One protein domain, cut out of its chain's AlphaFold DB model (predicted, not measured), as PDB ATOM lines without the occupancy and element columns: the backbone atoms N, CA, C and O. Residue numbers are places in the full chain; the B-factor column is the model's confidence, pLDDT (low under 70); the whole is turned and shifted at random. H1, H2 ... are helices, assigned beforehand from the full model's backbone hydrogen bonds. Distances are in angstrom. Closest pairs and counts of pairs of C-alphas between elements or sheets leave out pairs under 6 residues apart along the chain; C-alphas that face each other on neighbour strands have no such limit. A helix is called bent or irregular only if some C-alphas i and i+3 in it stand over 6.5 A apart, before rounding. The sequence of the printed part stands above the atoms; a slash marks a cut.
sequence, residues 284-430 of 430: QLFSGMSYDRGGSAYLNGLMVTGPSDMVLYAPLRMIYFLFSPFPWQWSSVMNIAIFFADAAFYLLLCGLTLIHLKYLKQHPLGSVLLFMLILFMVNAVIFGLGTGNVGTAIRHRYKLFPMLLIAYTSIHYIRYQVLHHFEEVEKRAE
ATOM      1  N   GLN A 284     286.111 217.238 264.881       61.16
ATOM      2  CA  GLN A 284     285.214 216.452 264.027       61.16
ATOM      3  C   GLN A 284     284.235 217.300 263.205       61.16
ATOM      4  O   GLN A 284     283.308 216.763 262.604       61.16
ATOM      5  N   LEU A 285     284.408 218.624 263.136       66.56
ATOM      6  CA  LEU A 285     283.491 219.503 262.395       66.56
ATOM      7  C   LEU A 285     283.340 219.074 260.930       66.56
ATOM      8  O   LEU A 285     282.229 218.890 260.434       66.56
ATOM      9  N   PHE A 286     284.468 218.858 260.260       66.62
ATOM     10  CA  PHE A 286     284.516 218.501 258.845       66.62
ATOM     11  C   PHE A 286     284.198 217.020 258.593       66.62
ATOM     12  O   PHE A 286     283.501 216.680 257.632       66.62
ATOM     13  N   SER A 287     284.606 216.134 259.506       60.84
ATOM     14  CA  SER A 287     284.273 214.708 259.426       60.84
ATOM     15  C   SER A 287     282.792 214.441 259.701       60.84
ATOM     16  O   SER A 287     282.207 213.600 259.030       60.84
ATOM     17  N   GLY A 288     282.156 215.205 260.595       60.28
ATOM     18  CA  GLY A 288     280.720 215.159 260.875       60.28
ATOM     19  C   GLY A 288     279.858 215.618 259.696       60.28
ATOM     20  O   GLY A 288     278.779 215.077 259.479       60.28
ATOM     21  N   MET A 289     280.356 216.559 258.883       63.09
ATOM     22  CA  MET A 289     279.723 216.923 257.607       63.09
ATOM     23  C   MET A 289     279.910 215.841 256.540       63.09
ATOM     24  O   MET A 289     279.086 215.733 255.637       63.09
ATOM     25  N   SER A 290     280.955 215.026 256.643       58.31
ATOM     26  CA  SER A 290     281.240 213.916 255.723       58.31
ATOM     27  C   SER A 290     280.652 212.576 256.202       58.31
ATOM     28  O   SER A 290     280.944 211.538 255.616       58.31
ATOM     29  N   TYR A 291     279.872 212.578 257.293       57.66
ATOM     30  CA  TYR A 291     279.418 211.367 257.975       57.66
ATOM     31  C   TYR A 291     278.037 210.913 257.479       57.66
ATOM     32  O   TYR A 291     276.999 211.447 257.875       57.66
ATOM     33  N   ASP A 292     278.034 209.869 256.654       54.41
ATOM     34  CA  ASP A 292     276.836 209.268 256.069       54.41
ATOM     35  C   ASP A 292     276.391 208.043 256.888       54.41
ATOM     36  O   ASP A 292     277.115 207.056 257.015       54.41
ATOM     37  N   ARG A 293     275.187 208.084 257.478       54.69
ATOM     38  CA  ARG A 293     274.575 206.927 258.159       54.69
ATOM     39  C   ARG A 293     273.237 206.552 257.523       54.69
ATOM     40  O   ARG A 293     272.358 207.401 257.376       54.69
ATOM     41  N   GLY A 294     273.063 205.253 257.264       58.00
ATOM     42  CA  GLY A 294     271.782 204.616 256.935       58.00
ATOM     43  C   GLY A 294     271.500 204.437 255.438       58.00
ATOM     44  O   GLY A 294     272.101 205.085 254.587       58.00
ATOM     45  N   GLY A 295     270.539 203.563 255.113       61.31
ATOM     46  CA  GLY A 295     270.197 203.174 253.732       61.31
ATOM     47  C   GLY A 295     269.598 204.278 252.845       61.31
ATOM     48  O   GLY A 295     269.367 204.045 251.666       61.31
ATOM     49  N   SER A 296     269.355 205.477 253.386       71.50
ATOM     50  CA  SER A 296     268.864 206.652 252.649       71.50
ATOM     51  C   SER A 296     269.862 207.819 252.644       71.50
ATOM     52  O   SER A 296     269.447 208.980 252.537       71.50
ATOM     53  N   ALA A 297     271.147 207.546 252.873       80.12
ATOM     54  CA  ALA A 297     272.202 208.543 252.746       80.12
ATOM     55  C   ALA A 297     272.352 209.013 251.289       80.12
ATOM     56  O   ALA A 297     272.035 208.281 250.345       80.12
ATOM     57  N   TYR A 298     272.794 210.254 251.099       81.62
ATOM     58  CA  TYR A 298     273.012 210.849 249.784       81.62
ATOM     59  C   TYR A 298     274.368 211.539 249.704       81.62
ATOM     60  O   TYR A 298     274.915 211.941 250.718       81.62
ATOM     61  N   LEU A 299     274.873 211.726 248.477       84.06
ATOM     62  CA  LEU A 299     276.211 212.285 248.226       84.06
ATOM     63  C   LEU A 299     277.343 211.460 248.873       84.06
ATOM     64  O   LEU A 299     278.389 212.010 249.210       84.06
ATOM     65  N   ASN A 300     277.144 210.139 248.983       78.69
ATOM     66  CA  ASN A 300     278.138 209.209 249.517       78.69
ATOM     67  C   ASN A 300     279.485 209.392 248.798       78.69
ATOM     68  O   ASN A 300     279.551 209.328 247.568       78.69
ATOM     69  N   GLY A 301     280.552 209.597 249.572       75.75
ATOM     70  CA  GLY A 301     281.910 209.812 249.060       75.75
ATOM     71  C   GLY A 301     282.307 211.280 248.863       75.75
ATOM     72  O   GLY A 301     283.467 211.550 248.557       75.75
ATOM     73  N   LEU A 302     281.396 212.236 249.080       82.94
ATOM     74  CA  LEU A 302     281.731 213.660 249.082       82.94
ATOM     75  C   LEU A 302     282.341 214.072 250.430       82.94
ATOM     76  O   LEU A 302     281.627 214.323 251.403       82.94
ATOM     77  N   MET A 303     283.667 214.180 250.469       79.75
ATOM     78  CA  MET A 303     284.402 214.618 251.655       79.75
ATOM     79  C   MET A 303     284.512 216.142 251.705       79.75
ATOM     80  O   MET A 303     284.906 216.782 250.732       79.75
ATOM     81  N   VAL A 304     284.183 216.720 252.858       80.81
ATOM     82  CA  VAL A 304     284.439 218.129 253.176       80.81
ATOM     83  C   VAL A 304     285.705 218.163 254.021       80.81
ATOM     84  O   VAL A 304     285.683 217.685 255.151       80.81
ATOM     85  N   THR A 305     286.806 218.688 253.483       81.56
ATOM     86  CA  THR A 305     288.116 218.699 254.166       81.56
ATOM     87  C   THR A 305     288.489 220.065 254.736       81.56
ATOM     88  O   THR A 305     289.350 220.156 255.610       81.56
ATOM     89  N   GLY A 306     287.799 221.129 254.313       82.38
ATOM     90  CA  GLY A 306     288.001 222.472 254.842       82.38
ATOM     91  C   GLY A 306     286.914 223.481 254.446       82.38
ATOM     92  O   GLY A 306     285.930 223.126 253.791       82.38
ATOM     93  N   PRO A 307     287.079 224.763 254.826       83.75
ATOM     94  CA  PRO A 307     286.099 225.821 254.562       83.75
ATOM     95  C   PRO A 307     285.838 226.089 253.073       83.75
ATOM     96  O   PRO A 307     284.715 226.421 252.699       83.75
ATOM     97  N   SER A 308     286.848 225.920 252.212       86.50
ATOM     98  CA  SER A 308     286.694 226.039 250.755       86.50
ATOM     99  C   SER A 308     285.695 225.021 250.210       86.50
ATOM    100  O   SER A 308     284.813 225.382 249.432       86.50
ATOM    101  N   ASP A 309     285.780 223.775 250.678       86.31
ATOM    102  CA  ASP A 309     284.893 222.688 250.261       86.31
ATOM    103  C   ASP A 309     283.458 222.937 250.732       86.31
ATOM    104  O   ASP A 309     282.510 222.645 250.008       86.31
ATOM    105  N   MET A 310     283.277 223.532 251.917       85.31
ATOM    106  CA  MET A 310     281.946 223.914 252.404       85.31
ATOM    107  C   MET A 310     281.268 224.905 251.458       85.31
ATOM    108  O   MET A 310     280.096 224.735 251.133       85.31
ATOM    109  N   VAL A 311     281.994 225.932 251.008       89.69
ATOM    110  CA  VAL A 311     281.454 226.935 250.080       89.69
ATOM    111  C   VAL A 311     281.202 226.313 248.707       89.69
ATOM    112  O   VAL A 311     280.142 226.532 248.124       89.69
ATOM    113  N   LEU A 312     282.141 225.498 248.217       91.44
ATOM    114  CA  LEU A 312     282.037 224.830 246.922       91.44
ATOM    115  C   LEU A 312     280.841 223.868 246.859       91.44
ATOM    116  O   LEU A 312     280.104 223.856 245.873       91.44
ATOM    117  N   TYR A 313     280.620 223.081 247.914       90.75
ATOM    118  CA  TYR A 313     279.576 222.055 247.952       90.75
ATOM    119  C   TYR A 313     278.247 222.524 248.551       90.75
ATOM    120  O   TYR A 313     277.254 221.800 248.443       90.75
ATOM    121  N   ALA A 314     278.180 223.724 249.136       91.44
ATOM    122  CA  ALA A 314     276.955 224.286 249.708       91.44
ATOM    123  C   ALA A 314     275.750 224.259 248.746       91.44
ATOM    124  O   ALA A 314     274.691 223.780 249.162       91.44
ATOM    125  N   PRO A 315     275.858 224.689 247.468       93.94
ATOM    126  CA  PRO A 315     274.725 224.648 246.544       93.94
ATOM    127  C   PRO A 315     274.225 223.223 246.279       93.94
ATOM    128  O   PRO A 315     273.021 222.969 246.326       93.94
ATOM    129  N   LEU A 316     275.145 222.276 246.054       93.62
ATOM    130  CA  LEU A 316     274.810 220.873 245.799       93.62
ATOM    131  C   LEU A 316     274.140 220.233 247.019       93.62
ATOM    132  O   LEU A 316     273.094 219.593 246.898       93.62
ATOM    133  N   ARG A 317     274.706 220.449 248.209       92.00
ATOM    134  CA  ARG A 317     274.148 219.946 249.467       92.00
ATOM    135  C   ARG A 317     272.798 220.567 249.791       92.00
ATOM    136  O   ARG A 317     271.923 219.854 250.263       92.00
ATOM    137  N   MET A 318     272.582 221.844 249.480       95.31
ATOM    138  CA  MET A 318     271.269 222.483 249.599       95.31
ATOM    139  C   MET A 318     270.237 221.846 248.655       95.31
ATOM    140  O   MET A 318     269.110 221.592 249.071       95.31
ATOM    141  N   ILE A 319     270.607 221.551 247.403       95.56
ATOM    142  CA  ILE A 319     269.722 220.894 246.423       95.56
ATOM    143  C   ILE A 319     269.289 219.511 246.921       95.56
ATOM    144  O   ILE A 319     268.094 219.214 246.956       95.56
ATOM    145  N   TYR A 320     270.235 218.683 247.371       94.19
ATOM    146  CA  TYR A 320     269.910 217.387 247.973       94.19
ATOM    147  C   TYR A 320     269.114 217.547 249.265       94.19
ATOM    148  O   TYR A 320     268.129 216.838 249.481       94.19
ATOM    149  N   PHE A 321     269.479 218.520 250.093       95.00
ATOM    150  CA  PHE A 321     268.747 218.822 251.305       95.00
ATOM    151  C   PHE A 321     267.315 219.228 251.039       95.00
ATOM    152  O   PHE A 321     266.506 218.837 251.853       95.00
ATOM    153  N   LEU A 322     266.971 219.953 249.974       96.12
ATOM    154  CA  LEU A 322     265.601 220.417 249.720       96.12
ATOM    155  C   LEU A 322     264.756 219.421 248.924       96.12
ATOM    156  O   LEU A 322     263.556 219.325 249.164       96.12
ATOM    157  N   PHE A 323     265.366 218.697 247.984       95.62
ATOM    158  CA  PHE A 323     264.613 217.971 246.954       95.62
ATOM    159  C   PHE A 323     264.797 216.449 246.982       95.62
ATOM    160  O   PHE A 323     264.106 215.745 246.248       95.62
ATOM    161  N   SER A 324     265.678 215.908 247.833       93.31
ATOM    162  CA  SER A 324     265.774 214.451 248.018       93.31
ATOM    163  C   SER A 324     264.539 213.882 248.748       93.31
ATOM    164  O   SER A 324     263.958 214.579 249.575       93.31
ATOM    165  N   PRO A 325     264.122 212.626 248.519       93.38
ATOM    166  CA  PRO A 325     264.754 211.650 247.643       93.38
ATOM    167  C   PRO A 325     264.422 211.916 246.172       93.38
ATOM    168  O   PRO A 325     263.257 211.993 245.790       93.38
ATOM    169  N   PHE A 326     265.453 212.004 245.337       91.62
ATOM    170  CA  PHE A 326     265.299 212.082 243.887       91.62
ATOM    171  C   PHE A 326     264.824 210.745 243.294       91.62
ATOM    172  O   PHE A 326     264.994 209.713 243.945       91.62
ATOM    173  N   PRO A 327     264.304 210.721 242.050       90.69
ATOM    174  CA  PRO A 327     263.822 209.491 241.414       90.69
ATOM    175  C   PRO A 327     264.826 208.331 241.402       90.69
ATOM    176  O   PRO A 327     264.456 207.185 241.629       90.69
ATOM    177  N   TRP A 328     266.119 208.618 241.233       89.94
ATOM    178  CA  TRP A 328     267.186 207.607 241.286       89.94
ATOM    179  C   TRP A 328     267.505 207.100 242.706       89.94
ATOM    180  O   TRP A 328     268.306 206.185 242.863       89.94
ATOM    181  N   GLN A 329     266.901 207.683 243.746       88.06
ATOM    182  CA  GLN A 329     267.012 207.260 245.150       88.06
ATOM    183  C   GLN A 329     265.776 206.479 245.626       88.06
ATOM    184  O   GLN A 329     265.665 206.164 246.813       88.06
ATOM    185  N   TRP A 330     264.819 206.186 244.741       89.56
ATOM    186  CA  TRP A 330     263.608 205.442 245.080       89.56
ATOM    187  C   TRP A 330     263.889 203.942 245.185       89.56
ATOM    188  O   TRP A 330     263.524 203.149 244.325       89.56
ATOM    189  N   SER A 331     264.547 203.561 246.277       85.25
ATOM    190  CA  SER A 331     264.842 202.162 246.612       85.25
ATOM    191  C   SER A 331     263.666 201.432 247.278       85.25
ATOM    192  O   SER A 331     263.689 200.215 247.430       85.25
ATOM    193  N   SER A 332     262.626 202.168 247.687       86.69
ATOM    194  CA  SER A 332     261.444 201.641 248.374       86.69
ATOM    195  C   SER A 332     260.201 202.496 248.110       86.69
ATOM    196  O   SER A 332     260.304 203.691 247.819       86.69
ATOM    197  N   VAL A 333     259.010 201.914 248.309       88.12
ATOM    198  CA  VAL A 333     257.722 202.639 248.264       88.12
ATOM    199  C   VAL A 333     257.702 203.804 249.259       88.12
ATOM    200  O   VAL A 333     257.155 204.863 248.966       88.12
ATOM    201  N   MET A 334     258.371 203.651 250.407       85.75
ATOM    202  CA  MET A 334     258.513 204.715 251.400       85.75
ATOM    203  C   MET A 334     259.269 205.927 250.838       85.75
ATOM    204  O   MET A 334     258.879 207.059 251.101       85.75
ATOM    205  N   ASN A 335     260.316 205.730 250.027       87.88
ATOM    206  CA  ASN A 335     261.029 206.856 249.412       87.88
ATOM    207  C   ASN A 335     260.135 207.632 248.437       87.88
ATOM    208  O   ASN A 335     260.168 208.861 248.429       87.88
ATOM    209  N   ILE A 336     259.305 206.923 247.670       91.25
ATOM    210  CA  ILE A 336     258.334 207.531 246.752       91.25
ATOM    211  C   ILE A 336     257.288 208.323 247.547       91.25
ATOM    212  O   ILE A 336     257.026 209.487 247.244       91.25
ATOM    213  N   ALA A 337     256.737 207.728 248.609       91.69
ATOM    214  CA  ALA A 337     255.778 208.394 249.484       91.69
ATOM    215  C   ALA A 337     256.371 209.663 250.119       91.69
ATOM    216  O   ALA A 337     255.730 210.711 250.098       91.69
ATOM    217  N   ILE A 338     257.616 209.605 250.609       91.25
ATOM    218  CA  ILE A 338     258.327 210.768 251.159       91.25
ATOM    219  C   ILE A 338     258.511 211.860 250.100       91.25
ATOM    220  O   ILE A 338     258.324 213.035 250.412       91.25
ATOM    221  N   PHE A 339     258.846 211.508 248.853       94.38
ATOM    222  CA  PHE A 339     258.976 212.499 247.784       94.38
ATOM    223  C   PHE A 339     257.674 213.286 247.589       94.38
ATOM    224  O   PHE A 339     257.692 214.513 247.645       94.38
ATOM    225  N   PHE A 340     256.538 212.602 247.425       94.31
ATOM    226  CA  PHE A 340     255.252 213.274 247.203       94.31
ATOM    227  C   PHE A 340     254.708 213.983 248.451       94.31
ATOM    228  O   PHE A 340     254.061 215.021 248.325       94.31
ATOM    229  N   ALA A 341     254.984 213.457 249.646       93.25
ATOM    230  CA  ALA A 341     254.521 214.034 250.906       93.25
ATOM    231  C   ALA A 341     255.377 215.213 251.409       93.25
ATOM    232  O   ALA A 341     254.951 215.914 252.328       93.25
ATOM    233  N   ASP A 342     256.576 215.423 250.853       94.94
ATOM    234  CA  ASP A 342     257.516 216.454 251.303       94.94
ATOM    235  C   ASP A 342     258.263 217.131 250.138       94.94
ATOM    236  O   ASP A 342     257.954 218.270 249.787       94.94
ATOM    237  N   ALA A 343     259.212 216.443 249.497       95.31
ATOM    238  CA  ALA A 343     260.143 217.049 248.535       95.31
ATOM    239  C   ALA A 343     259.454 217.715 247.327       95.31
ATOM    240  O   ALA A 343     259.896 218.766 246.857       95.31
ATOM    241  N   ALA A 344     258.347 217.143 246.847       95.88
ATOM    242  CA  ALA A 344     257.563 217.674 245.735       95.88
ATOM    243  C   ALA A 344     256.991 219.068 246.038       95.88
ATOM    244  O   ALA A 344     256.981 219.929 245.157       95.88
ATOM    245  N   PHE A 345     256.581 219.324 247.289       95.69
ATOM    246  CA  PHE A 345     256.124 220.649 247.711       95.69
ATOM    247  C   PHE A 345     257.262 221.665 247.634       95.69
ATOM    248  O   PHE A 345     257.073 222.743 247.078       95.69
ATOM    249  N   TYR A 346     258.458 221.328 248.126       97.06
ATOM    250  CA  TYR A 346     259.613 222.225 248.023       97.06
ATOM    251  C   TYR A 346     259.987 222.499 246.570       97.06
ATOM    252  O   TYR A 346     260.182 223.658 246.209       97.06
ATOM    253  N   LEU A 347     260.036 221.466 245.727       96.69
ATOM    254  CA  LEU A 347     260.366 221.616 244.310       96.69
ATOM    255  C   LEU A 347     259.379 222.553 243.601       96.69
ATOM    256  O   LEU A 347     259.796 223.510 242.946       96.69
ATOM    257  N   LEU A 348     258.075 222.315 243.783       96.88
ATOM    258  CA  LEU A 348     257.014 223.125 243.190       96.88
ATOM    259  C   LEU A 348     257.061 224.573 243.691       96.88
ATOM    260  O   LEU A 348     257.095 225.508 242.891       96.88
ATOM    261  N   LEU A 349     257.081 224.771 245.012       97.44
ATOM    262  CA  LEU A 349     257.021 226.103 245.608       97.44
ATOM    263  C   LEU A 349     258.284 226.915 245.314       97.44
ATOM    264  O   LEU A 349     258.168 228.094 244.977       97.44
ATOM    265  N   CYS A 350     259.479 226.316 245.384       97.50
ATOM    266  CA  CYS A 350     260.717 226.993 244.999       97.50
ATOM    267  C   CYS A 350     260.698 227.372 243.513       97.50
ATOM    268  O   CYS A 350     260.947 228.532 243.189       97.50
ATOM    269  N   GLY A 351     260.346 226.436 242.623       96.56
ATOM    270  CA  GLY A 351     260.291 226.684 241.180       96.56
ATOM    271  C   GLY A 351     259.341 227.828 240.819       96.56
ATOM    272  O   GLY A 351     259.741 228.786 240.158       96.56
ATOM    273  N   LEU A 352     258.107 227.787 241.328       96.12
ATOM    274  CA  LEU A 352     257.125 228.847 241.083       96.12
ATOM    275  C   LEU A 352     257.532 230.180 241.721       96.12
ATOM    276  O   LEU A 352     257.336 231.234 241.118       96.12
ATOM    277  N   THR A 353     258.127 230.157 242.918       96.50
ATOM    278  CA  THR A 353     258.618 231.380 243.570       96.50
ATOM    279  C   THR A 353     259.672 232.062 242.710       96.50
ATOM    280  O   THR A 353     259.546 233.259 242.458       96.50
ATOM    281  N   LEU A 354     260.659 231.313 242.202       95.19
ATOM    282  CA  LEU A 354     261.723 231.842 241.343       95.19
ATOM    283  C   LEU A 354     261.165 232.524 240.086       95.19
ATOM    284  O   LEU A 354     261.586 233.633 239.755       95.19
ATOM    285  N   ILE A 355     260.169 231.915 239.434       94.06
ATOM    286  CA  ILE A 355     259.507 232.477 238.242       94.06
ATOM    287  C   ILE A 355     258.804 233.805 238.570       94.06
ATOM    288  O   ILE A 355     258.779 234.736 237.757       94.06
ATOM    289  N   HIS A 356     258.240 233.921 239.772       93.25
ATOM    290  CA  HIS A 356     257.464 235.084 240.196       93.25
ATOM    291  C   HIS A 356     258.284 236.153 240.946       93.25
ATOM    292  O   HIS A 356     257.762 237.233 241.225       93.25
ATOM    293  N   LEU A 357     259.573 235.925 241.225       93.31
ATOM    294  CA  LEU A 357     260.418 236.861 241.986       93.31
ATOM    295  C   LEU A 357     260.453 238.278 241.399       93.31
ATOM    296  O   LEU A 357     260.535 239.256 242.143       93.31
ATOM    297  N   LYS A 358     260.361 238.410 240.069       92.19
ATOM    298  CA  LYS A 358     260.397 239.712 239.383       92.19
ATOM    299  C   LYS A 358     259.305 240.683 239.851       92.19
ATOM    300  O   LYS A 358     259.537 241.890 239.834       92.19
ATOM    301  N   TYR A 359     258.163 240.173 240.317       91.00
ATOM    302  CA  TYR A 359     257.034 240.989 240.769       91.00
ATOM    303  C   TYR A 359     257.274 241.650 242.139       91.00
ATOM    304  O   TYR A 359     256.567 242.586 242.500       91.00
ATOM    305  N   LEU A 360     258.310 241.240 242.885       91.88
ATOM    306  CA  LEU A 360     258.647 241.856 244.172       91.88
ATOM    307  C   LEU A 360     259.187 243.283 244.047       91.88
ATOM    308  O   LEU A 360     258.990 244.080 244.962       91.88
ATOM    309  N   LYS A 361     259.868 243.615 242.939       83.62
ATOM    310  CA  LYS A 361     260.623 244.877 242.792       83.62
ATOM    311  C   LYS A 361     259.775 246.137 242.995       83.62
ATOM    312  O   LYS A 361     260.316 247.186 243.331       83.62
ATOM    313  N   GLN A 362     258.468 246.042 242.766       72.81
ATOM    314  CA  GLN A 362     257.553 247.184 242.772       72.81
ATOM    315  C   GLN A 362     256.546 247.144 243.927       72.81
ATOM    316  O   GLN A 362     255.782 248.089 244.091       72.81
ATOM    317  N   HIS A 363     256.556 246.093 244.752       88.44
ATOM    318  CA  HIS A 363     255.565 245.929 245.809       88.44
ATOM    319  C   HIS A 363     256.081 246.463 247.163       88.44
ATOM    320  O   HIS A 363     257.205 246.125 247.543       88.44
ATOM    321  N   PRO A 364     255.270 247.205 247.946       87.62
ATOM    322  CA  PRO A 364     255.613 247.680 249.297       87.62
ATOM    323  C   PRO A 364     256.148 246.603 250.247       87.62
ATOM    324  O   PRO A 364     257.044 246.835 251.050       87.62
ATOM    325  N   LEU A 365     255.607 245.388 250.143       92.06
ATOM    326  CA  LEU A 365     256.015 244.245 250.970       92.06
ATOM    327  C   LEU A 365     257.149 243.430 250.329       92.06
ATOM    328  O   LEU A 365     257.531 242.381 250.843       92.06
ATOM    329  N   GLY A 366     257.700 243.880 249.200       94.38
ATOM    330  CA  GLY A 366     258.652 243.091 248.429       94.38
ATOM    331  C   GLY A 366     259.947 242.805 249.176       94.38
ATOM    332  O   GLY A 366     260.444 241.681 249.134       94.38
ATOM    333  N   SER A 367     260.448 243.780 249.937       95.25
ATOM    334  CA  SER A 367     261.681 243.626 250.717       95.25
ATOM    335  C   SER A 367     261.535 242.617 251.854       95.25
ATOM    336  O   SER A 367     262.430 241.800 252.051       95.25
ATOM    337  N   VAL A 368     260.408 242.632 252.585       96.88
ATOM    338  CA  VAL A 368     260.189 241.670 253.679       96.88
ATOM    339  C   VAL A 368     260.063 240.247 253.132       96.88
ATOM    340  O   VAL A 368     260.707 239.342 253.653       96.88
ATOM    341  N   LEU A 369     259.335 240.055 252.026       97.81
ATOM    342  CA  LEU A 369     259.199 238.747 251.374       97.81
ATOM    343  C   LEU A 369     260.538 238.247 250.813       97.81
ATOM    344  O   LEU A 369     260.870 237.073 250.969       97.81
ATOM    345  N   LEU A 370     261.341 239.136 250.219       97.25
ATOM    346  CA  LEU A 370     262.688 238.802 249.758       97.25
ATOM    347  C   LEU A 370     263.585 238.362 250.921       97.25
ATOM    348  O   LEU A 370     264.279 237.359 250.804       97.25
ATOM    349  N   PHE A 371     263.552 239.066 252.054       97.88
ATOM    350  CA  PHE A 371     264.349 238.692 253.225       97.88
ATOM    351  C   PHE A 371     263.859 237.409 253.904       97.88
ATOM    352  O   PHE A 371     264.688 236.660 254.416       97.88
ATOM    353  N   MET A 372     262.562 237.087 253.843       98.25
ATOM    354  CA  MET A 372     262.066 235.758 254.229       98.25
ATOM    355  C   MET A 372     262.652 234.653 253.338       98.25
ATOM    356  O   MET A 372     263.041 233.603 253.846       98.25
ATOM    357  N   LEU A 373     262.772 234.895 252.027       98.19
ATOM    358  CA  LEU A 373     263.412 233.952 251.106       98.19
ATOM    359  C   LEU A 373     264.921 233.847 251.337       98.19
ATOM    360  O   LEU A 373     265.450 232.742 251.333       98.19
ATOM    361  N   ILE A 374     265.616 234.957 251.592       98.19
ATOM    362  CA  ILE A 374     267.043 234.929 251.952       98.19
ATOM    363  C   ILE A 374     267.239 234.129 253.245       98.19
ATOM    364  O   ILE A 374     268.120 233.275 253.302       98.19
ATOM    365  N   LEU A 375     266.389 234.343 254.255       98.19
ATOM    366  CA  LEU A 375     266.416 233.586 255.507       98.19
ATOM    367  C   LEU A 375     266.178 232.086 255.269       98.19
ATOM    368  O   LEU A 375     266.893 231.257 255.833       98.19
ATOM    369  N   PHE A 376     265.222 231.732 254.407       98.31
ATOM    370  CA  PHE A 376     264.989 230.353 253.974       98.31
ATOM    371  C   PHE A 376     266.232 229.747 253.306       98.31
ATOM    372  O   PHE A 376     266.677 228.677 253.714       98.31
ATOM    373  N   MET A 377     266.825 230.444 252.331       97.69
ATOM    374  CA  MET A 377     267.978 229.959 251.563       97.69
ATOM    375  C   MET A 377     269.217 229.775 252.438       97.69
ATOM    376  O   MET A 377     269.865 228.734 252.369       97.69
ATOM    377  N   VAL A 378     269.525 230.750 253.296       97.00
ATOM    378  CA  VAL A 378     270.654 230.667 254.233       97.00
ATOM    379  C   VAL A 378     270.492 229.457 255.148       97.00
ATOM    380  O   VAL A 378     271.404 228.640 255.250       97.00
ATOM    381  N   ASN A 379     269.318 229.273 255.755       96.50
ATOM    382  CA  ASN A 379     269.087 228.121 256.625       96.50
ATOM    383  C   ASN A 379     269.081 226.786 255.857       96.50
ATOM    384  O   ASN A 379     269.553 225.780 256.387       96.50
ATOM    385  N   ALA A 380     268.601 226.761 254.610       96.75
ATOM    386  CA  ALA A 380     268.647 225.574 253.758       96.75
ATOM    387  C   ALA A 380     270.089 225.166 253.409       96.75
ATOM    388  O   ALA A 380     270.397 223.976 253.415       96.75
ATOM    389  N   VAL A 381     270.985 226.131 253.171       94.75
ATOM    390  CA  VAL A 381     272.420 225.859 252.988       94.75
ATOM    391  C   VAL A 381     273.016 225.252 254.255       94.75
ATOM    392  O   VAL A 381     273.646 224.200 254.184       94.75
ATOM    393  N   ILE A 382     272.791 225.865 255.421       92.19
ATOM    394  CA  ILE A 382     273.387 225.387 256.678       92.19
ATOM    395  C   ILE A 382     272.863 224.003 257.066       92.19
ATOM    396  O   ILE A 382     273.648 223.137 257.457       92.19
ATOM    397  N   PHE A 383     271.566 223.744 256.896       91.06
ATOM    398  CA  PHE A 383     271.034 222.397 257.095       91.06
ATOM    399  C   PHE A 383     271.521 221.403 256.052       91.06
ATOM    400  O   PHE A 383     271.807 220.269 256.425       91.06
ATOM    401  N   GLY A 384     271.698 221.798 254.793       90.75
ATOM    402  CA  GLY A 384     272.289 220.909 253.797       90.75
ATOM    403  C   GLY A 384     273.741 220.555 254.092       90.75
ATOM    404  O   GLY A 384     274.138 219.406 253.920       90.75
ATOM    405  N   LEU A 385     274.530 221.492 254.617       87.69
ATOM    406  CA  LEU A 385     275.885 221.199 255.082       87.69
ATOM    407  C   LEU A 385     275.880 220.213 256.259       87.69
ATOM    408  O   LEU A 385     276.695 219.295 256.279       87.69
ATOM    409  N   GLY A 386     274.940 220.362 257.198       82.81
ATOM    410  CA  GLY A 386     274.848 219.532 258.403       82.81
ATOM    411  C   GLY A 386     274.044 218.229 258.282       82.81
ATOM    412  O   GLY A 386     273.924 217.525 259.284       82.81
ATOM    413  N   THR A 387     273.453 217.904 257.124       84.06
ATOM    414  CA  THR A 387     272.604 216.708 256.949       84.06
ATOM    415  C   THR A 387     272.997 215.895 255.712       84.06
ATOM    416  O   THR A 387     273.108 216.435 254.614       84.06
ATOM    417  N   GLY A 388     273.171 214.579 255.887       81.94
ATOM    418  CA  GLY A 388     273.591 213.643 254.825       81.94
ATOM    419  C   GLY A 388     272.575 212.546 254.480       81.94
ATOM    420  O   GLY A 388     272.861 211.665 253.678       81.94
ATOM    421  N   ASN A 389     271.380 212.545 255.083       86.50
ATOM    422  CA  ASN A 389     270.359 211.528 254.811       86.50
ATOM    423  C   ASN A 389     268.945 212.112 254.729       86.50
ATOM    424  O   ASN A 389     268.619 213.112 255.375       86.50
ATOM    425  N   VAL A 390     268.091 211.436 253.951       86.44
ATOM    426  CA  VAL A 390     266.711 211.867 253.667       86.44
ATOM    427  C   VAL A 390     265.870 212.006 254.941       86.44
ATOM    428  O   VAL A 390     265.185 213.013 255.101       86.44
ATOM    429  N   GLY A 391     265.937 211.040 255.866       83.75
ATOM    430  CA  GLY A 391     265.121 211.045 257.089       83.75
ATOM    431  C   GLY A 391     265.404 212.244 258.001       83.75
ATOM    432  O   GLY A 391     264.490 212.852 258.556       83.75
ATOM    433  N   THR A 392     266.670 212.646 258.097       84.50
ATOM    434  CA  THR A 392     267.057 213.860 258.822       84.50
ATOM    435  C   THR A 392     266.633 215.101 258.041       84.50
ATOM    436  O   THR A 392     266.033 216.006 258.619       84.50
ATOM    437  N   ALA A 393     266.860 215.139 256.724       90.44
ATOM    438  CA  ALA A 393     266.525 216.294 255.894       90.44
ATOM    439  C   ALA A 393     265.043 216.702 256.015       90.44
ATOM    440  O   ALA A 393     264.759 217.870 256.290       90.44
ATOM    441  N   ILE A 394     264.103 215.752 255.925       92.06
ATOM    442  CA  ILE A 394     262.655 216.042 255.993       92.06
ATOM    443  C   ILE A 394     262.222 216.677 257.329       92.06
ATOM    444  O   ILE A 394     261.362 217.560 257.352       92.06
ATOM    445  N   ARG A 395     262.873 216.328 258.450       89.88
ATOM    446  CA  ARG A 395     262.604 216.958 259.759       89.88
ATOM    447  C   ARG A 395     263.038 218.419 259.787       89.88
ATOM    448  O   ARG A 395     262.367 219.282 260.350       89.88
ATOM    449  N   HIS A 396     264.197 218.702 259.202       92.50
ATOM    450  CA  HIS A 396     264.755 220.048 259.156       92.50
ATOM    451  C   HIS A 396     264.016 220.946 258.162       92.50
ATOM    452  O   HIS A 396     263.777 222.115 258.463       92.50
ATOM    453  N   ARG A 397     263.589 220.391 257.027       95.31
ATOM    454  CA  ARG A 397     262.745 221.060 256.033       95.31
ATOM    455  C   ARG A 397     261.473 221.628 256.643       95.31
ATOM    456  O   ARG A 397     261.197 222.810 256.426       95.31
ATOM    457  N   TYR A 398     260.746 220.842 257.444       95.19
ATOM    458  CA  TYR A 398     259.488 221.278 258.067       95.19
ATOM    459  C   TYR A 398     259.622 222.624 258.799       95.19
ATOM    460  O   TYR A 398     258.763 223.491 258.664       95.19
ATOM    461  N   LYS A 399     260.744 222.850 259.493       93.88
ATOM    462  CA  LYS A 399     261.036 224.109 260.206       93.88
ATOM    463  C   LYS A 399     261.102 225.307 259.261       93.88
ATOM    464  O   LYS A 399     260.698 226.404 259.625       93.88
ATOM    465  N   LEU A 400     261.617 225.097 258.051       96.00
ATOM    466  CA  LEU A 400     261.787 226.127 257.026       96.00
ATOM    467  C   LEU A 400     260.534 226.327 256.166       96.00
ATOM    468  O   LEU A 400     260.400 227.363 255.513       96.00
ATOM    469  N   PHE A 401     259.612 225.359 256.169       97.81
ATOM    470  CA  PHE A 401     258.416 225.372 255.329       97.81
ATOM    471  C   PHE A 401     257.575 226.656 255.450       97.81
ATOM    472  O   PHE A 401     257.209 227.202 254.406       97.81
ATOM    473  N   PRO A 402     257.320 227.213 256.657       98.12
ATOM    474  CA  PRO A 402     256.556 228.451 256.789       98.12
ATOM    475  C   PRO A 402     257.160 229.634 256.029       98.12
ATOM    476  O   PRO A 402     256.417 230.432 255.459       98.12
ATOM    477  N   MET A 403     258.496 229.743 256.000       98.00
ATOM    478  CA  MET A 403     259.199 230.837 255.321       98.00
ATOM    479  C   MET A 403     258.910 230.806 253.817       98.00
ATOM    480  O   MET A 403     258.505 231.813 253.238       98.00
ATOM    481  N   LEU A 404     259.067 229.625 253.206       98.38
ATOM    482  CA  LEU A 404     258.823 229.413 251.780       98.38
ATOM    483  C   LEU A 404     257.341 229.578 251.435       98.38
ATOM    484  O   LEU A 404     257.012 230.254 250.465       98.38
ATOM    485  N   LEU A 405     256.447 228.994 252.233       98.62
ATOM    486  CA  LEU A 405     255.012 228.999 251.961       98.62
ATOM    487  C   LEU A 405     254.409 230.408 252.038       98.62
ATOM    488  O   LEU A 405     253.649 230.795 251.148       98.62
ATOM    489  N   ILE A 406     254.761 231.191 253.066       98.62
ATOM    490  CA  ILE A 406     254.295 232.579 253.206       98.62
ATOM    491  C   ILE A 406     254.822 233.431 252.048       98.62
ATOM    492  O   ILE A 406     254.045 234.160 251.421       98.62
ATOM    493  N   ALA A 407     256.115 233.310 251.734       98.00
ATOM    494  CA  ALA A 407     256.728 234.052 250.641       98.00
ATOM    495  C   ALA A 407     256.086 233.705 249.292       98.00
ATOM    496  O   ALA A 407     255.606 234.604 248.604       98.00
ATOM    497  N   TYR A 408     255.996 232.415 248.951       97.88
ATOM    498  CA  TYR A 408     255.359 231.936 247.725       97.88
ATOM    499  C   TYR A 408     253.931 232.465 247.581       97.88
ATOM    500  O   TYR A 408     253.601 233.068 246.561       97.88
ATOM    501  N   THR A 409     253.090 232.259 248.600       98.06
ATOM    502  CA  THR A 409     251.660 232.598 248.526       98.06
ATOM    503  C   THR A 409     251.479 234.096 248.282       98.06
ATOM    504  O   THR A 409     250.685 234.507 247.436       98.06
ATOM    505  N   SER A 410     252.276 234.914 248.971       97.44
ATOM    506  CA  SER A 410     252.241 236.371 248.836       97.44
ATOM    507  C   SER A 410     252.744 236.827 247.468       97.44
ATOM    508  O   SER A 410     252.101 237.640 246.813       97.44
ATOM    509  N   ILE A 411     253.861 236.269 246.994       96.44
ATOM    510  CA  ILE A 411     254.436 236.580 245.678       96.44
ATOM    511  C   ILE A 411     253.475 236.187 244.550       96.44
ATOM    512  O   ILE A 411     253.283 236.948 243.601       96.44
ATOM    513  N   HIS A 412     252.853 235.013 244.659       95.94
ATOM    514  CA  HIS A 412     251.862 234.546 243.700       95.94
ATOM    515  C   HIS A 412     250.662 235.500 243.634       95.94
ATOM    516  O   HIS A 412     250.209 235.843 242.542       95.94
ATOM    517  N   TYR A 413     250.163 235.958 244.785       95.62
ATOM    518  CA  TYR A 413     249.072 236.928 244.824       95.62
ATOM    519  C   TYR A 413     249.475 238.292 244.241       95.62
ATOM    520  O   TYR A 413     248.725 238.856 243.450       95.62
ATOM    521  N   ILE A 414     250.681 238.787 244.536       94.19
ATOM    522  CA  ILE A 414     251.195 240.031 243.937       94.19
ATOM    523  C   ILE A 414     251.239 239.909 242.408       94.19
ATOM    524  O   ILE A 414     250.790 240.812 241.706       94.19
ATOM    525  N   ARG A 415     251.719 238.779 241.868       93.44
ATOM    526  CA  ARG A 415     251.669 238.513 240.421       93.44
ATOM    527  C   ARG A 415     250.239 238.594 239.885       93.44
ATOM    528  O   ARG A 415     250.029 239.216 238.849       93.44
ATOM    529  N   TYR A 416     249.289 237.951 240.560       91.81
ATOM    530  CA  TYR A 416     247.880 237.960 240.163       91.81
ATOM    531  C   TYR A 416     247.328 239.392 240.090       91.81
ATOM    532  O   TYR A 416     246.743 239.768 239.078       91.81
ATOM    533  N   GLN A 417     247.591 240.219 241.108       90.19
ATOM    534  CA  GLN A 417     247.173 241.624 241.122       90.19
ATOM    535  C   GLN A 417     247.767 242.422 239.959       90.19
ATOM    536  O   GLN A 417     247.055 243.182 239.309       90.19
ATOM    537  N   VAL A 418     249.063 242.238 239.687       87.25
ATOM    538  CA  VAL A 418     249.749 242.937 238.596       87.25
ATOM    539  C   VAL A 418     249.128 242.576 237.246       87.25
ATOM    540  O   VAL A 418     248.845 243.474 236.463       87.25
ATOM    541  N   LEU A 419     248.875 241.291 236.980       86.50
ATOM    542  CA  LEU A 419     248.309 240.845 235.700       86.50
ATOM    543  C   LEU A 419     246.881 241.366 235.473       86.50
ATOM    544  O   LEU A 419     246.606 241.903 234.407       86.50
ATOM    545  N   HIS A 420     246.005 241.292 236.477       83.81
ATOM    546  CA  HIS A 420     244.624 241.766 236.323       83.81
ATOM    547  C   HIS A 420     244.492 243.291 236.300       83.81
ATOM    548  O   HIS A 420     243.583 243.811 235.661       83.81
ATOM    549  N   HIS A 421     245.414 244.029 236.928       78.75
ATOM    550  CA  HIS A 421     245.451 245.482 236.771       78.75
ATOM    551  C   HIS A 421     245.736 245.890 235.318       78.75
ATOM    552  O   HIS A 421     245.105 246.815 234.814       78.75
ATOM    553  N   PHE A 422     246.643 245.188 234.628       68.75
ATOM    554  CA  PHE A 422     246.914 245.451 233.212       68.75
ATOM    555  C   PHE A 422     245.708 245.131 232.321       68.75
ATOM    556  O   PHE A 422     245.367 245.949 231.473       68.75
ATOM    557  N   GLU A 423     245.010 244.016 232.565       66.00
ATOM    558  CA  GLU A 423     243.796 243.650 231.816       66.00
ATOM    559  C   GLU A 423     242.661 244.680 231.977       66.00
ATOM    560  O   GLU A 423     241.944 244.971 231.020       66.00
ATOM    561  N   GLU A 424     242.474 245.248 233.174       60.09
ATOM    562  CA  GLU A 424     241.470 246.301 233.401       60.09
ATOM    563  C   GLU A 424     241.822 247.620 232.705       60.09
ATOM    564  O   GLU A 424     240.922 248.336 232.266       60.09
ATOM    565  N   VAL A 425     243.110 247.962 232.618       65.38
ATOM    566  CA  VAL A 425     243.571 249.166 231.914       65.38
ATOM    567  C   VAL A 425     243.413 249.001 230.403       65.38
ATOM    568  O   VAL A 425     242.930 249.922 229.752       65.38
ATOM    569  N   GLU A 426     243.750 247.832 229.860       61.47
ATOM    570  CA  GLU A 426     243.599 247.516 228.435       61.47
ATOM    571  C   GLU A 426     242.122 247.572 228.007       61.47
ATOM    572  O   GLU A 426     241.782 248.297 227.077       61.47
ATOM    573  N   LYS A 427     241.214 246.970 228.790       64.75
ATOM    574  CA  LYS A 427     239.756 247.039 228.553       64.75
ATOM    575  C   LYS A 427     239.128 248.430 228.689       64.75
ATOM    576  O   LYS A 427     237.980 248.601 228.302       64.75
ATOM    577  N   ARG A 428     239.804 249.388 229.332       68.75
ATOM    578  CA  ARG A 428     239.358 250.794 229.409       68.75
ATOM    579  C   ARG A 428     239.948 251.657 228.293       68.75
ATOM    580  O   ARG A 428     239.513 252.795 228.138       68.75
ATOM    581  N   ALA A 429     240.992 251.169 227.625       66.62
ATOM    582  CA  ALA A 429     241.648 251.844 226.513       66.62
ATOM    583  C   ALA A 429     241.029 251.463 225.155       66.62
ATOM    584  O   ALA A 429     241.128 252.254 224.216       66.62
ATOM    585  N   GLU A 430     240.403 250.284 225.072       61.25
ATOM    586  CA  GLU A 430     239.443 249.881 224.029       61.25
ATOM    587  C   GLU A 430     238.066 250.522 224.253       61.25
ATOM    588  O   GLU A 430     237.439 250.917 223.241       61.25
TER     589      GLU A 430
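What this domain is: This is residues 284 to 430 of the 430 residues of an uncharacterized protein of Exiguobacterium sp. Helios (UniProt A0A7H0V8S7). A long bent helix, H5, runs over one face of a V made by H3 and H4, then on past the corner of the V, where residues 419 to 430 stick out free and make much of the length. H2 crosses the wide end of the V, and the small H1 and the link of residues 290 to 306 lie at that same end. The printed part has 147 residues with five named helices, in the order H1 to H5, and no named strand; the class is all helix. It is loose and elongated, with a radius of gyration of the C-alphas of 18.8 A and spans of 66 by 37 by 21 A.

Where its parts are: H5, residues 390 to 429, was assigned as one helix by its hydrogen bonds but is bent: C-alphas 399 and 402 are 7.1 A apart. Its arms are H5a, residues 390 to 399, 15.0 A long, and H5b, residues 402 to 429, 41.1 A long, ending at C-alpha 429 (241.648, 251.844, 226.513). H3, residues 333 to 362, is 44.9 A long and irregular, with C-alphas 355 and 358 7.4 A apart and a kink of 47 degrees near residue 356. H4, residues 366 to 386, is 30.3 A long and begins at C-alpha 366 (258.652, 243.091, 248.429). H2, residues 307 to 323, 24.1 A long, is irregular, with C-alphas 312 and 315 7.3 A apart and a kink of 50 degrees near residue 314. H1, residues 285 to 289, begins at C-alpha 285 (283.491, 219.503, 262.395).

How they stand to each other: H5a and H5b stand at a steep tilt of 61 degrees. H5b touches H3, whose residues 349 to 360 alone take part, closest at the C-alphas of Thr 353 and Tyr 408, 5.3 A. H4, the hub, touches four other helices. H4 and H5a form a helical hairpin at a shallow tilt of 27 degrees, closest at the C-alphas of Phe 383 and His 396, 7.0 A. H3 and H4 touch only at the corner, closest at the C-alphas of Leu 360 and Gly 366, 4.4 A. H3, H4 and H5a make an up and down bundle, each running against the one before. H2 touches H4, about perpendicular at 74 degrees, closest at the C-alphas of Met 318 and Gly 384, 4.6 A. H1 and H4 only just touch, with 3 pairs of C-alphas within 8 A, the closest being those of Met 289 and Gly 386, 5.6 A. Every O i to N i+4 pair is within hydrogen-bond range in H1, H4 and H5b, against 11 of 13 in H2, 18 of 26 in H3 and 4 of 6 in H5a.

The domain as a whole: The C-alphas of Gln 284 and Glu 430, the two farthest apart, are 69.4 A apart. The printed part has no cut, and the link H1 to H2 is long, with 17 residues. pLDDT is under 70 at residues 284 to 295 and 422 to 430.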